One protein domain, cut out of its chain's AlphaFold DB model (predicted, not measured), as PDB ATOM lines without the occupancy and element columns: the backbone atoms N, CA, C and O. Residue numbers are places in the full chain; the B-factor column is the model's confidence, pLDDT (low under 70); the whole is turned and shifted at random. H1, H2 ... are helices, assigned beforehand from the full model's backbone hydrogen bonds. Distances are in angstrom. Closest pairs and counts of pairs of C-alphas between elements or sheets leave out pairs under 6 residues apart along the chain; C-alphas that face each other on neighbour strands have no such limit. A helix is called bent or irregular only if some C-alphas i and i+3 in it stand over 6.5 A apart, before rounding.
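This is residues 55 to 136 of the 139 residues of an uncharacterized protein of Onchocerca flexuosa (UniProt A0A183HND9). The longest helix, H2, is kinked into two arms and bends past a core of two crossed helices, H3 and H4. The short H1 sits at one end of the long axis, joined to the start of H2 by a tight link. The printed part has 82 residues with four named helices in the order H1, H2, H3, H4 and no named strand; its class is all helix. It is compact, with a radius of gyration of the C-alphas of 13.4 A, and elongated, spanning 39 by 22 by 20 A.

H2, residues 67 to 87, was assigned as one helix by its hydrogen bonds but is bent: C-alphas 75 and 78 are 8.0 A apart. Its arms are H2a, residues 67 to 75, 11.9 A long from C-alpha 67 at (11.771, -35.403, -38.775), and H2b, residues 78 to 87, 14.2 A. H3, residues 93 to 108, is 23.6 A long and irregular, but only just: C-alphas 94 and 97 are 6.8 A apart. H4, residues 117 to 134, is 25.5 A long and ends at (23.146, -45.988, -41.404). H1, residues 55 to 63, is 12.4 A long.

H2a and H2b stand at a steep tilt of 63 degrees. H2b only just touches H4, with 3 pairs of C-alphas within 8 A, through residues 119 to 123 of H4 alone; the closest C-alphas, of Val 79 and Gln 119, are 7.2 A apart. H2a and H4 are near each other. H3 touches H4 at a steep tilt of 48 degrees, opposite ways, closest at the C-alphas of Pro 97 and Ser 127, 4.8 A. H1 is close to but not clearly touching H4, with the C-alphas of Met 60 and Glu 134 at 7.0 A; it is apart from H2b and H3. Every O i to N i+4 pair is within hydrogen-bond range in H1, H2a, H2b and H4, and 10 of 12 in H3.

The C-alphas farthest apart, of Arg 55 and Ala 110, are 40.3 A apart. The printed part has no cut and no long link. No printed residue is under 70 in pLDDT.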
ATOM      1  N   ARG A  55      18.594 -52.088 -51.406       90.31
ATOM      2  CA  ARG A  55      17.631 -51.980 -50.305       90.31
ATOM      3  C   ARG A  55      18.075 -50.964 -49.255       90.31
ATOM      4  O   ARG A  55      17.241 -50.168 -48.828       90.31
ATOM      5  N   GLN A  56      19.353 -50.964 -48.873       88.38
ATOM      6  CA  GLN A  56      19.925 -49.995 -47.933       88.38
ATOM      7  C   GLN A  56      19.820 -48.577 -48.499       88.38
ATOM      8  O   GLN A  56      19.333 -47.678 -47.820       88.38
ATOM      9  N   ASN A  57      20.158 -48.383 -49.778       89.38
ATOM     10  CA  ASN A  57      20.012 -47.083 -50.437       89.38
ATOM     11  C   ASN A  57      18.565 -46.570 -50.415       89.38
ATOM     12  O   ASN A  57      18.333 -45.382 -50.190       89.38
ATOM     13  N   TRP A  58      17.587 -47.450 -50.643       94.06
ATOM     14  CA  TRP A  58      16.174 -47.091 -50.526       94.06
ATOM     15  C   TRP A  58      15.783 -46.744 -49.085       94.06
ATOM     16  O   TRP A  58      15.108 -45.739 -48.879       94.06
ATOM     17  N   LEU A  59      16.240 -47.516 -48.088       92.88
ATOM     18  CA  LEU A  59      15.973 -47.230 -46.669       92.88
ATOM     19  C   LEU A  59      16.534 -45.875 -46.268       92.88
ATOM     20  O   LEU A  59      15.811 -45.070 -45.694       92.88
ATOM     21  N   MET A  60      17.776 -45.585 -46.648       90.44
ATOM     22  CA  MET A  60      18.395 -44.308 -46.316       90.44
ATOM     23  C   MET A  60      17.665 -43.127 -46.949       90.44
ATOM     24  O   MET A  60      17.561 -42.080 -46.320       90.44
ATOM     25  N   LYS A  61      17.083 -43.281 -48.147       93.50
ATOM     26  CA  LYS A  61      16.226 -42.235 -48.730       93.50
ATOM     27  C   LYS A  61      14.957 -41.988 -47.910       93.50
ATOM     28  O   LYS A  61      14.503 -40.850 -47.871       93.50
ATOM     29  N   LEU A  62      14.390 -43.017 -47.277       94.62
ATOM     30  CA  LEU A  62      13.249 -42.855 -46.370       94.62
ATOM     31  C   LEU A  62      13.671 -42.219 -45.045       94.62
ATOM     32  O   LEU A  62      13.028 -41.271 -44.608       94.62
ATOM     33  N   VAL A  63      14.778 -42.679 -44.453       93.44
ATOM     34  CA  VAL A  63      15.350 -42.101 -43.223       93.44
ATOM     35  C   VAL A  63      15.611 -40.606 -43.405       93.44
ATOM     36  O   VAL A  63      15.220 -39.798 -42.574       93.44
ATOM     37  N   GLN A  64      16.162 -40.204 -44.549       92.75
ATOM     38  CA  GLN A  64      16.429 -38.795 -44.853       92.75
ATOM     39  C   GLN A  64      15.176 -37.906 -44.908       92.75
ATOM     40  O   GLN A  64      15.278 -36.677 -44.852       92.75
ATOM     41  N   GLN A  65      13.987 -38.499 -45.029       94.81
ATOM     42  CA  GLN A  65      12.720 -37.772 -45.035       94.81
ATOM     43  C   GLN A  65      12.126 -37.595 -43.638       94.81
ATOM     44  O   GLN A  65      11.229 -36.752 -43.488       94.81
ATOM     45  N   THR A  66      12.607 -38.333 -42.636       94.50
ATOM     46  CA  THR A  66      12.029 -38.303 -41.294       94.50
ATOM     47  C   THR A  66      12.350 -36.994 -40.560       94.50
ATOM     48  O   THR A  66      13.327 -36.305 -40.894       94.50
ATOM     49  N   PRO A  67      11.516 -36.592 -39.583       96.31
ATOM     50  CA  PRO A  67      11.771 -35.403 -38.775       96.31
ATOM     51  C   PRO A  67      13.104 -35.468 -38.027       96.31
ATOM     52  O   PRO A  67      13.793 -34.458 -37.932       96.31
ATOM     53  N   GLU A  68      13.486 -36.641 -37.533       94.19
ATOM     54  CA  GLU A  68      14.691 -36.846 -36.728       94.19
ATOM     55  C   GLU A  68      15.948 -36.570 -37.557       94.19
ATOM     56  O   GLU A  68      16.795 -35.774 -37.143       94.19
ATOM     57  N   TRP A  69      16.019 -37.107 -38.782       92.94
ATOM     58  CA  TRP A  69      17.123 -36.817 -39.697       92.94
ATOM     59  C   TRP A  69      17.173 -35.334 -40.082       92.94
ATOM     60  O   TRP A  69      18.230 -34.705 -40.045       92.94
ATOM     61  N   LYS A  70      16.026 -34.733 -40.420       93.56
ATOM     62  CA  LYS A  70      15.956 -33.303 -40.771       93.56
ATOM     63  C   LYS A  70      16.380 -32.404 -39.609       93.56
ATOM     64  O   LYS A  70      17.072 -31.408 -39.827       93.56
ATOM     65  N   ASN A  71      16.004 -32.761 -38.384       94.62
ATOM     66  CA  ASN A  71      16.403 -32.047 -37.174       94.62
ATOM     67  C   ASN A  71      17.900 -32.205 -36.894       94.62
ATOM     68  O   ASN A  71      18.536 -31.222 -36.515       94.62
ATOM     69  N   LEU A  72      18.477 -33.389 -37.135       92.69
ATOM     70  CA  LEU A  72      19.923 -33.605 -37.050       92.69
ATOM     71  C   LEU A  72      20.671 -32.689 -38.026       92.69
ATOM     72  O   LEU A  72      21.561 -31.953 -37.606       92.69
ATOM     73  N   VAL A  73      20.270 -32.666 -39.302       91.25
ATOM     74  CA  VAL A  73      20.868 -31.774 -40.313       91.25
ATOM     75  C   VAL A  73      20.793 -30.322 -39.844       91.25
ATOM     76  O   VAL A  73      21.810 -29.637 -39.810       91.25
ATOM     77  N   LYS A  74      19.607 -29.874 -39.411       94.06
ATOM     78  CA  LYS A  74      19.385 -28.500 -38.940       94.06
ATOM     79  C   LYS A  74      20.244 -28.143 -37.724       94.06
ATOM     80  O   LYS A  74      20.717 -27.015 -37.625       94.06
ATOM     81  N   LYS A  75      20.443 -29.085 -36.797       93.75
ATOM     82  CA  LYS A  75      21.279 -28.900 -35.602       93.75
ATOM     83  C   LYS A  75      22.741 -28.621 -35.966       93.75
ATOM     84  O   LYS A  75      23.390 -27.857 -35.259       93.75
ATOM     85  N   TYR A  76      23.242 -29.213 -37.049       92.69
ATOM     86  CA  TYR A  76      24.652 -29.138 -37.439       92.69
ATOM     87  C   TYR A  76      24.925 -28.295 -38.695       92.69
ATOM     88  O   TYR A  76      26.059 -28.284 -39.164       92.69
ATOM     89  N   THR A  77      23.945 -27.549 -39.223       91.69
ATOM     90  CA  THR A  77      24.114 -26.743 -40.448       91.69
ATOM     91  C   THR A  77      25.345 -25.833 -40.398       91.69
ATOM     92  O   THR A  77      26.152 -25.873 -41.319       91.69
ATOM     93  N   GLY A  78      25.546 -25.083 -39.308       91.25
ATOM     94  CA  GLY A  78      26.708 -24.190 -39.186       91.25
ATOM     95  C   GLY A  78      28.047 -24.939 -39.192       91.25
ATOM     96  O   GLY A  78      28.978 -24.540 -39.878       91.25
ATOM     97  N   VAL A  79      28.116 -26.090 -38.511       90.56
ATOM     98  CA  VAL A  79      29.317 -26.947 -38.494       90.56
ATOM     99  C   VAL A  79      29.622 -27.490 -39.897       90.56
ATOM    100  O   VAL A  79      30.781 -27.559 -40.303       90.56
ATOM    101  N   LEU A  80      28.587 -27.854 -40.660       90.62
ATOM    102  CA  LEU A  80      28.727 -28.326 -42.040       90.62
ATOM    103  C   LEU A  80      29.202 -27.218 -42.990       90.62
ATOM    104  O   LEU A  80      30.041 -27.480 -43.851       90.62
ATOM    105  N   GLU A  81      28.697 -25.993 -42.838       91.44
ATOM    106  CA  GLU A  81      29.109 -24.828 -43.636       91.44
ATOM    107  C   GLU A  81      30.576 -24.453 -43.385       91.44
ATOM    108  O   GLU A  81      31.335 -24.197 -44.328       91.44
ATOM    109  N   GLU A  82      31.006 -24.482 -42.123       90.31
ATOM    110  CA  GLU A  82      32.405 -24.268 -41.748       90.31
ATOM    111  C   GLU A  82      33.312 -25.354 -42.333       90.31
ATOM    112  O   GLU A  82      34.327 -25.042 -42.964       90.31
ATOM    113  N   LEU A  83      32.926 -26.629 -42.201       92.00
ATOM    114  CA  LEU A  83      33.692 -27.740 -42.763       92.00
ATOM    115  C   LEU A  83      33.787 -27.646 -44.293       92.00
ATOM    116  O   LEU A  83      34.870 -27.819 -44.851       92.00
ATOM    117  N   ALA A  84      32.687 -27.325 -44.979       92.62
ATOM    118  CA  ALA A  84      32.676 -27.128 -46.430       92.62
ATOM    119  C   ALA A  84      33.613 -25.986 -46.862       92.62
ATOM    120  O   ALA A  84      34.329 -26.108 -47.860       92.62
ATOM    121  N   THR A  85      33.664 -24.906 -46.078       93.94
ATOM    122  CA  THR A  85      34.581 -23.777 -46.304       93.94
ATOM    123  C   THR A  85      36.040 -24.209 -46.167       93.94
ATOM    124  O   THR A  85      36.865 -23.893 -47.027       93.94
ATOM    125  N   ILE A  86      36.358 -24.983 -45.127       91.50
ATOM    126  CA  ILE A  86      37.707 -25.511 -44.883       91.50
ATOM    127  C   ILE A  86      38.132 -26.463 -46.006       91.50
ATOM    128  O   ILE A  86      39.237 -26.346 -46.540       91.50
ATOM    129  N   CYS A  87      37.245 -27.377 -46.399       89.06
ATOM    130  CA  CYS A  87      37.509 -28.353 -47.452       89.06
ATOM    131  C   CYS A  87      37.424 -27.764 -48.870       89.06
ATOM    132  O   CYS A  87      37.794 -28.449 -49.821       89.06
ATOM    133  N   LYS A  88      36.954 -26.517 -49.024       91.69
ATOM    134  CA  LYS A  88      36.746 -25.830 -50.312       91.69
ATOM    135  C   LYS A  88      35.879 -26.626 -51.296       91.69
ATOM    136  O   LYS A  88      36.076 -26.551 -52.508       91.69
ATOM    137  N   GLN A  89      34.922 -27.383 -50.774       88.50
ATOM    138  CA  GLN A  89      33.988 -28.184 -51.560       88.50
ATOM    139  C   GLN A  89      32.647 -28.289 -50.838       88.50
ATOM    140  O   GLN A  89      32.590 -28.254 -49.609       88.50
ATOM    141  N   SER A  90      31.564 -28.442 -51.598       86.00
ATOM    142  CA  SER A  90      30.266 -28.790 -51.022       86.00
ATOM    143  C   SER A  90      30.341 -30.183 -50.403       86.00
ATOM    144  O   SER A  90      30.754 -31.118 -51.086       86.00
ATOM    145  N   LEU A  91      29.906 -30.321 -49.154       84.56
ATOM    146  CA  LEU A  91      29.873 -31.598 -48.450       84.56
ATOM    147  C   LEU A  91      28.432 -32.000 -48.149       84.56
ATOM    148  O   LEU A  91      27.638 -31.226 -47.616       84.56
ATOM    149  N   SER A  92      28.106 -33.240 -48.477       82.56
ATOM    150  CA  SER A  92      26.928 -33.935 -47.979       82.56
ATOM    151  C   SER A  92      27.209 -34.525 -46.593       82.56
ATOM    152  O   SER A  92      28.354 -34.799 -46.237       82.56
ATOM    153  N   LEU A  93      26.157 -34.805 -45.812       85.75
ATOM    154  CA  LEU A  93      26.323 -35.445 -44.499       85.75
ATOM    155  C   LEU A  93      27.100 -36.766 -44.589       85.75
ATOM    156  O   LEU A  93      27.891 -37.069 -43.707       85.75
ATOM    157  N   LYS A  94      26.931 -37.525 -45.677       82.94
ATOM    158  CA  LYS A  94      27.606 -38.817 -45.879       82.94
ATOM    159  C   LYS A  94      29.127 -38.706 -45.975       82.94
ATOM    160  O   LYS A  94      29.825 -39.702 -45.828       82.94
ATOM    161  N   GLU A  95      29.650 -37.515 -46.250       89.50
ATOM    162  CA  GLU A  95      31.089 -37.281 -46.366       89.50
ATOM    163  C   GLU A  95      31.725 -36.897 -45.025       89.50
ATOM    164  O   GLU A  95      32.939 -37.031 -44.872       89.50
ATOM    165  N   VAL A  96      30.920 -36.504 -44.030       93.56
ATOM    166  CA  VAL A  96      31.409 -36.099 -42.704       93.56
ATOM    167  C   VAL A  96      32.234 -37.197 -42.022       93.56
ATOM    168  O   VAL A  96      33.337 -36.876 -41.575       93.56
ATOM    169  N   PRO A  97      31.803 -38.479 -41.969       94.06
ATOM    170  CA  PRO A  97      32.604 -39.524 -41.331       94.06
ATOM    171  C   PRO A  97      34.002 -39.671 -41.934       94.06
ATOM    172  O   PRO A  97      34.964 -39.874 -41.198       94.06
ATOM    173  N   ARG A  98      34.142 -39.483 -43.253       92.12
ATOM    174  CA  ARG A  98      35.445 -39.528 -43.929       92.12
ATOM    175  C   ARG A  98      36.352 -38.376 -43.491       92.12
ATOM    176  O   ARG A  98      37.539 -38.596 -43.278       92.12
ATOM    177  N   CYS A  99      35.815 -37.162 -43.364       93.56
ATOM    178  CA  CYS A  99      36.584 -36.020 -42.864       93.56
ATOM    179  C   CYS A  99      37.045 -36.249 -41.418       93.56
ATOM    180  O   CYS A  99      38.205 -36.005 -41.098       93.56
ATOM    181  N   VAL A 100      36.155 -36.760 -40.562       95.69
ATOM    182  CA  VAL A 100      36.472 -37.058 -39.156       95.69
ATOM    183  C   VAL A 100      37.562 -38.116 -39.040       95.69
ATOM    184  O   VAL A 100      38.488 -37.924 -38.258       95.69
ATOM    185  N   ASP A 101      37.476 -39.197 -39.817       96.44
ATOM    186  CA  ASP A 101      38.490 -40.255 -39.829       96.44
ATOM    187  C   ASP A 101      39.864 -39.714 -40.254       96.44
ATOM    188  O   ASP A 101      40.859 -39.923 -39.561       96.44
ATOM    189  N   ALA A 102      39.907 -38.904 -41.319       95.38
ATOM    190  CA  ALA A 102      41.138 -38.255 -41.766       95.38
ATOM    191  C   ALA A 102      41.752 -37.372 -40.666       95.38
ATOM    192  O   ALA A 102      42.924 -37.535 -40.323       95.38
ATOM    193  N   PHE A 103      40.955 -36.492 -40.052       95.94
ATOM    194  CA  PHE A 103      41.421 -35.629 -38.963       95.94
ATOM    195  C   PHE A 103      41.853 -36.432 -37.730       95.94
ATOM    196  O   PHE A 103      42.832 -36.080 -37.073       95.94
ATOM    197  N   TYR A 104      41.161 -37.528 -37.412       97.12
ATOM    198  CA  TYR A 104      41.545 -38.419 -36.320       97.12
ATOM    199  C   TYR A 104      42.919 -39.048 -36.574       97.12
ATOM    200  O   TYR A 104      43.792 -38.985 -35.704       97.12
ATOM    201  N   CYS A 105      43.144 -39.600 -37.770       97.88
ATOM    202  CA  CYS A 105      44.437 -40.158 -38.159       97.88
ATOM    203  C   CYS A 105      45.548 -39.103 -38.132       97.88
ATOM    204  O   CYS A 105      46.643 -39.390 -37.647       97.88
ATOM    205  N   GLU A 106      45.275 -37.890 -38.610       97.06
ATOM    206  CA  GLU A 106      46.216 -36.769 -38.553       97.06
ATOM    207  C   GLU A 106      46.588 -36.429 -37.102       97.06
ATOM    208  O   GLU A 106      47.778 -36.409 -36.774       97.06
ATOM    209  N   LYS A 107      45.604 -36.269 -36.202       95.38
ATOM    210  CA  LYS A 107      45.862 -36.040 -34.765       95.38
ATOM    211  C   LYS A 107      46.675 -37.175 -34.142       95.38
ATOM    212  O   LYS A 107      47.623 -36.904 -33.406       95.38
ATOM    213  N   LEU A 108      46.323 -38.430 -34.436       97.19
ATOM    214  CA  LEU A 108      47.004 -39.617 -33.903       97.19
ATOM    215  C   LEU A 108      48.500 -39.624 -34.251       97.19
ATOM    216  O   LEU A 108      49.316 -40.076 -33.453       97.19
ATOM    217  N   HIS A 109      48.857 -39.079 -35.414       97.44
ATOM    218  CA  HIS A 109      50.238 -38.972 -35.881       97.44
ATOM    219  C   HIS A 109      50.834 -37.568 -35.671       97.44
ATOM    220  O   HIS A 109      51.808 -37.210 -36.329       97.44
ATOM    221  N   ALA A 110      50.272 -36.785 -34.744       96.75
ATOM    222  CA  ALA A 110      50.732 -35.449 -34.359       96.75
ATOM    223  C   ALA A 110      50.775 -34.414 -35.503       96.75
ATOM    224  O   ALA A 110      51.518 -33.431 -35.435       96.75
ATOM    225  N   PHE A 111      49.956 -34.595 -36.540       97.12
ATOM    226  CA  PHE A 111      49.731 -33.569 -37.551       97.12
ATOM    227  C   PHE A 111      48.733 -32.525 -37.055       97.12
ATOM    228  O   PHE A 111      47.840 -32.789 -36.246       97.12
ATOM    229  N   LYS A 112      48.884 -31.305 -37.573       95.62
ATOM    230  CA  LYS A 112      47.932 -30.225 -37.338       95.62
ATOM    231  C   LYS A 112      46.747 -30.375 -38.287       95.62
ATOM    232  O   LYS A 112      46.934 -30.354 -39.499       95.62
ATOM    233  N   ILE A 113      45.548 -30.430 -37.721       95.31
ATOM    234  CA  ILE A 113      44.292 -30.482 -38.472       95.31
ATOM    235  C   ILE A 113      43.724 -29.071 -38.709       95.31
ATOM    236  O   ILE A 113      44.066 -28.136 -37.973       95.31
ATOM    237  N   PRO A 114      42.855 -28.880 -39.716       94.19
ATOM    238  CA  PRO A 114      42.345 -27.562 -40.084       94.19
ATOM    239  C   PRO A 114      41.099 -27.125 -39.289       94.19
ATOM    240  O   PRO A 114      40.432 -26.176 -39.691       94.19
ATOM    241  N   VAL A 115      40.782 -27.787 -38.173       94.00
ATOM    242  CA  VAL A 115      39.653 -27.467 -37.281       94.00
ATOM    243  C   VAL A 115      40.131 -27.329 -35.834       94.00
ATOM    244  O   VAL A 115      41.153 -27.898 -35.449       94.00
ATOM    245  N   SER A 116      39.397 -26.571 -35.021       93.81
ATOM    246  CA  SER A 116      39.602 -26.528 -33.566       93.81
ATOM    247  C   SER A 116      39.162 -27.833 -32.889       93.81
ATOM    248  O   SER A 116      38.372 -28.589 -33.452       93.81
ATOM    249  N   ASP A 117      39.613 -28.077 -31.654       93.75
ATOM    250  CA  ASP A 117      39.200 -29.267 -30.893       93.75
ATOM    251  C   ASP A 117      37.678 -29.317 -30.673       93.75
ATOM    252  O   ASP A 117      37.064 -30.351 -30.898       93.75
ATOM    253  N   ASN A 118      37.043 -28.183 -30.359       94.62
ATOM    254  CA  ASN A 118      35.586 -28.120 -30.199       94.62
ATOM    255  C   ASN A 118      34.838 -28.455 -31.504       94.62
ATOM    256  O   ASN A 118      33.847 -29.183 -31.489       94.62
ATOM    257  N   GLN A 119      35.319 -27.954 -32.648       93.44
ATOM    258  CA  GLN A 119      34.748 -28.306 -33.954       93.44
ATOM    259  C   GLN A 119      34.957 -29.792 -34.266       93.44
ATOM    260  O   GLN A 119      34.046 -30.445 -34.771       93.44
ATOM    261  N   PHE A 120      36.132 -30.341 -33.948       95.75
ATOM    262  CA  PHE A 120      36.410 -31.763 -34.125       95.75
ATOM    263  C   PHE A 120      35.464 -32.634 -33.287       95.75
ATOM    264  O   PHE A 120      34.888 -33.579 -33.825       95.75
ATOM    265  N   ASP A 121      35.217 -32.279 -32.025       96.00
ATOM    266  CA  ASP A 121      34.287 -33.005 -31.151       96.00
ATOM    267  C   ASP A 121      32.848 -32.966 -31.692       96.00
ATOM    268  O   ASP A 121      32.152 -33.985 -31.720       96.00
ATOM    269  N   GLN A 122      32.398 -31.810 -32.195       96.06
ATOM    270  CA  GLN A 122      31.085 -31.681 -32.838       96.06
ATOM    271  C   GLN A 122      30.972 -32.536 -34.106       96.06
ATOM    272  O   GLN A 122      29.943 -33.185 -34.322       96.06
ATOM    273  N   LEU A 123      32.019 -32.562 -34.932       95.56
ATOM    274  CA  LEU A 123      32.076 -33.392 -36.133       95.56
ATOM    275  C   LEU A 123      32.091 -34.883 -35.784       95.56
ATOM    276  O   LEU A 123      31.410 -35.668 -36.445       95.56
ATOM    277  N   GLN A 124      32.803 -35.278 -34.728       96.19
ATOM    278  CA  GLN A 124      32.834 -36.658 -34.256       96.19
ATOM    279  C   GLN A 124      31.458 -37.113 -33.759       96.19
ATOM    280  O   GLN A 124      31.002 -38.194 -34.136       96.19
ATOM    281  N   GLN A 125      30.758 -36.273 -32.990       95.88
ATOM    282  CA  GLN A 125      29.376 -36.540 -32.578       95.88
ATOM    283  C   GLN A 125      28.443 -36.684 -33.784       95.88
ATOM    284  O   GLN A 125      27.688 -37.650 -33.862       95.88
ATOM    285  N   LEU A 126      28.519 -35.763 -34.748       95.06
ATOM    286  CA  LEU A 126      27.717 -35.841 -35.968       95.06
ATOM    287  C   LEU A 126      28.011 -37.126 -36.761       95.06
ATOM    288  O   LEU A 126      27.082 -37.792 -37.209       95.06
ATOM    289  N   SER A 127      29.285 -37.496 -36.901       95.44
ATOM    290  CA  SER A 127      29.709 -38.736 -37.563       95.44
ATOM    291  C   SER A 127      29.130 -39.979 -36.882       95.44
ATOM    292  O   SER A 127      28.664 -40.888 -37.569       95.44
ATOM    293  N   TYR A 128      29.107 -40.007 -35.547       94.88
ATOM    294  CA  TYR A 128      28.511 -41.102 -34.782       94.88
ATOM    295  C   TYR A 128      26.996 -41.201 -35.003       94.88
ATOM    296  O   TYR A 128      26.484 -42.284 -35.275       94.88
ATOM    297  N   GLU A 129      26.281 -40.073 -34.962       94.31
ATOM    298  CA  GLU A 129      24.839 -40.037 -35.236       94.31
ATOM    299  C   GLU A 129      24.518 -40.523 -36.656       94.31
ATOM    300  O   GLU A 129      23.639 -41.365 -36.835       94.31
ATOM    301  N   ILE A 130      25.264 -40.060 -37.667       92.88
ATOM    302  CA  ILE A 130      25.098 -40.508 -39.061       92.88
ATOM    303  C   ILE A 130      25.268 -42.025 -39.166       92.88
ATOM    304  O   ILE A 130      24.398 -42.699 -39.720       92.88
ATOM    305  N   GLN A 131      26.341 -42.567 -38.588       91.12
ATOM    306  CA  GLN A 131      26.608 -44.004 -38.612       91.12
ATOM    307  C   GLN A 131      25.545 -44.800 -37.845       91.12
ATOM    308  O   GLN A 131      25.186 -45.897 -38.264       91.12
ATOM    309  N   ASN A 132      24.980 -44.259 -36.761       92.69
ATOM    310  CA  ASN A 132      23.867 -44.906 -36.065       92.69
ATOM    311  C   ASN A 132      22.625 -45.016 -36.950       92.69
ATOM    312  O   ASN A 132      21.998 -46.071 -36.967       92.69
ATOM    313  N   TYR A 133      22.277 -43.976 -37.711       91.56
ATOM    314  CA  TYR A 133      21.188 -44.072 -38.688       91.56
ATOM    315  C   TYR A 133      21.500 -45.081 -39.799       91.56
ATOM    316  O   TYR A 133      20.637 -45.883 -40.153       91.56
ATOM    317  N   GLU A 134      22.724 -45.068 -40.336       88.00
ATOM    318  CA  GLU A 134      23.146 -45.988 -41.404       88.00
ATOM    319  C   GLU A 134      23.125 -47.456 -40.961       88.00
ATOM    320  O   GLU A 134      22.749 -48.332 -41.745       88.00
ATOM    321  N   ASN A 135      23.446 -47.709 -39.691       88.25
ATOM    322  CA  ASN A 135      23.465 -49.036 -39.080       88.25
ATOM    323  C   ASN A 135      22.131 -49.433 -38.419       88.25
ATOM    324  O   ASN A 135      22.026 -50.528 -37.870       88.25
ATOM    325  N   GLY A 136      21.112 -48.566 -38.446       87.62
ATOM    326  CA  GLY A 136      19.808 -48.835 -37.826       87.62
ATOM    327  C   GLY A 136      19.832 -48.893 -36.292       87.62
ATOM    328  O   GLY A 136      19.031 -49.602 -35.690       87.62
TER     329      GLY A 136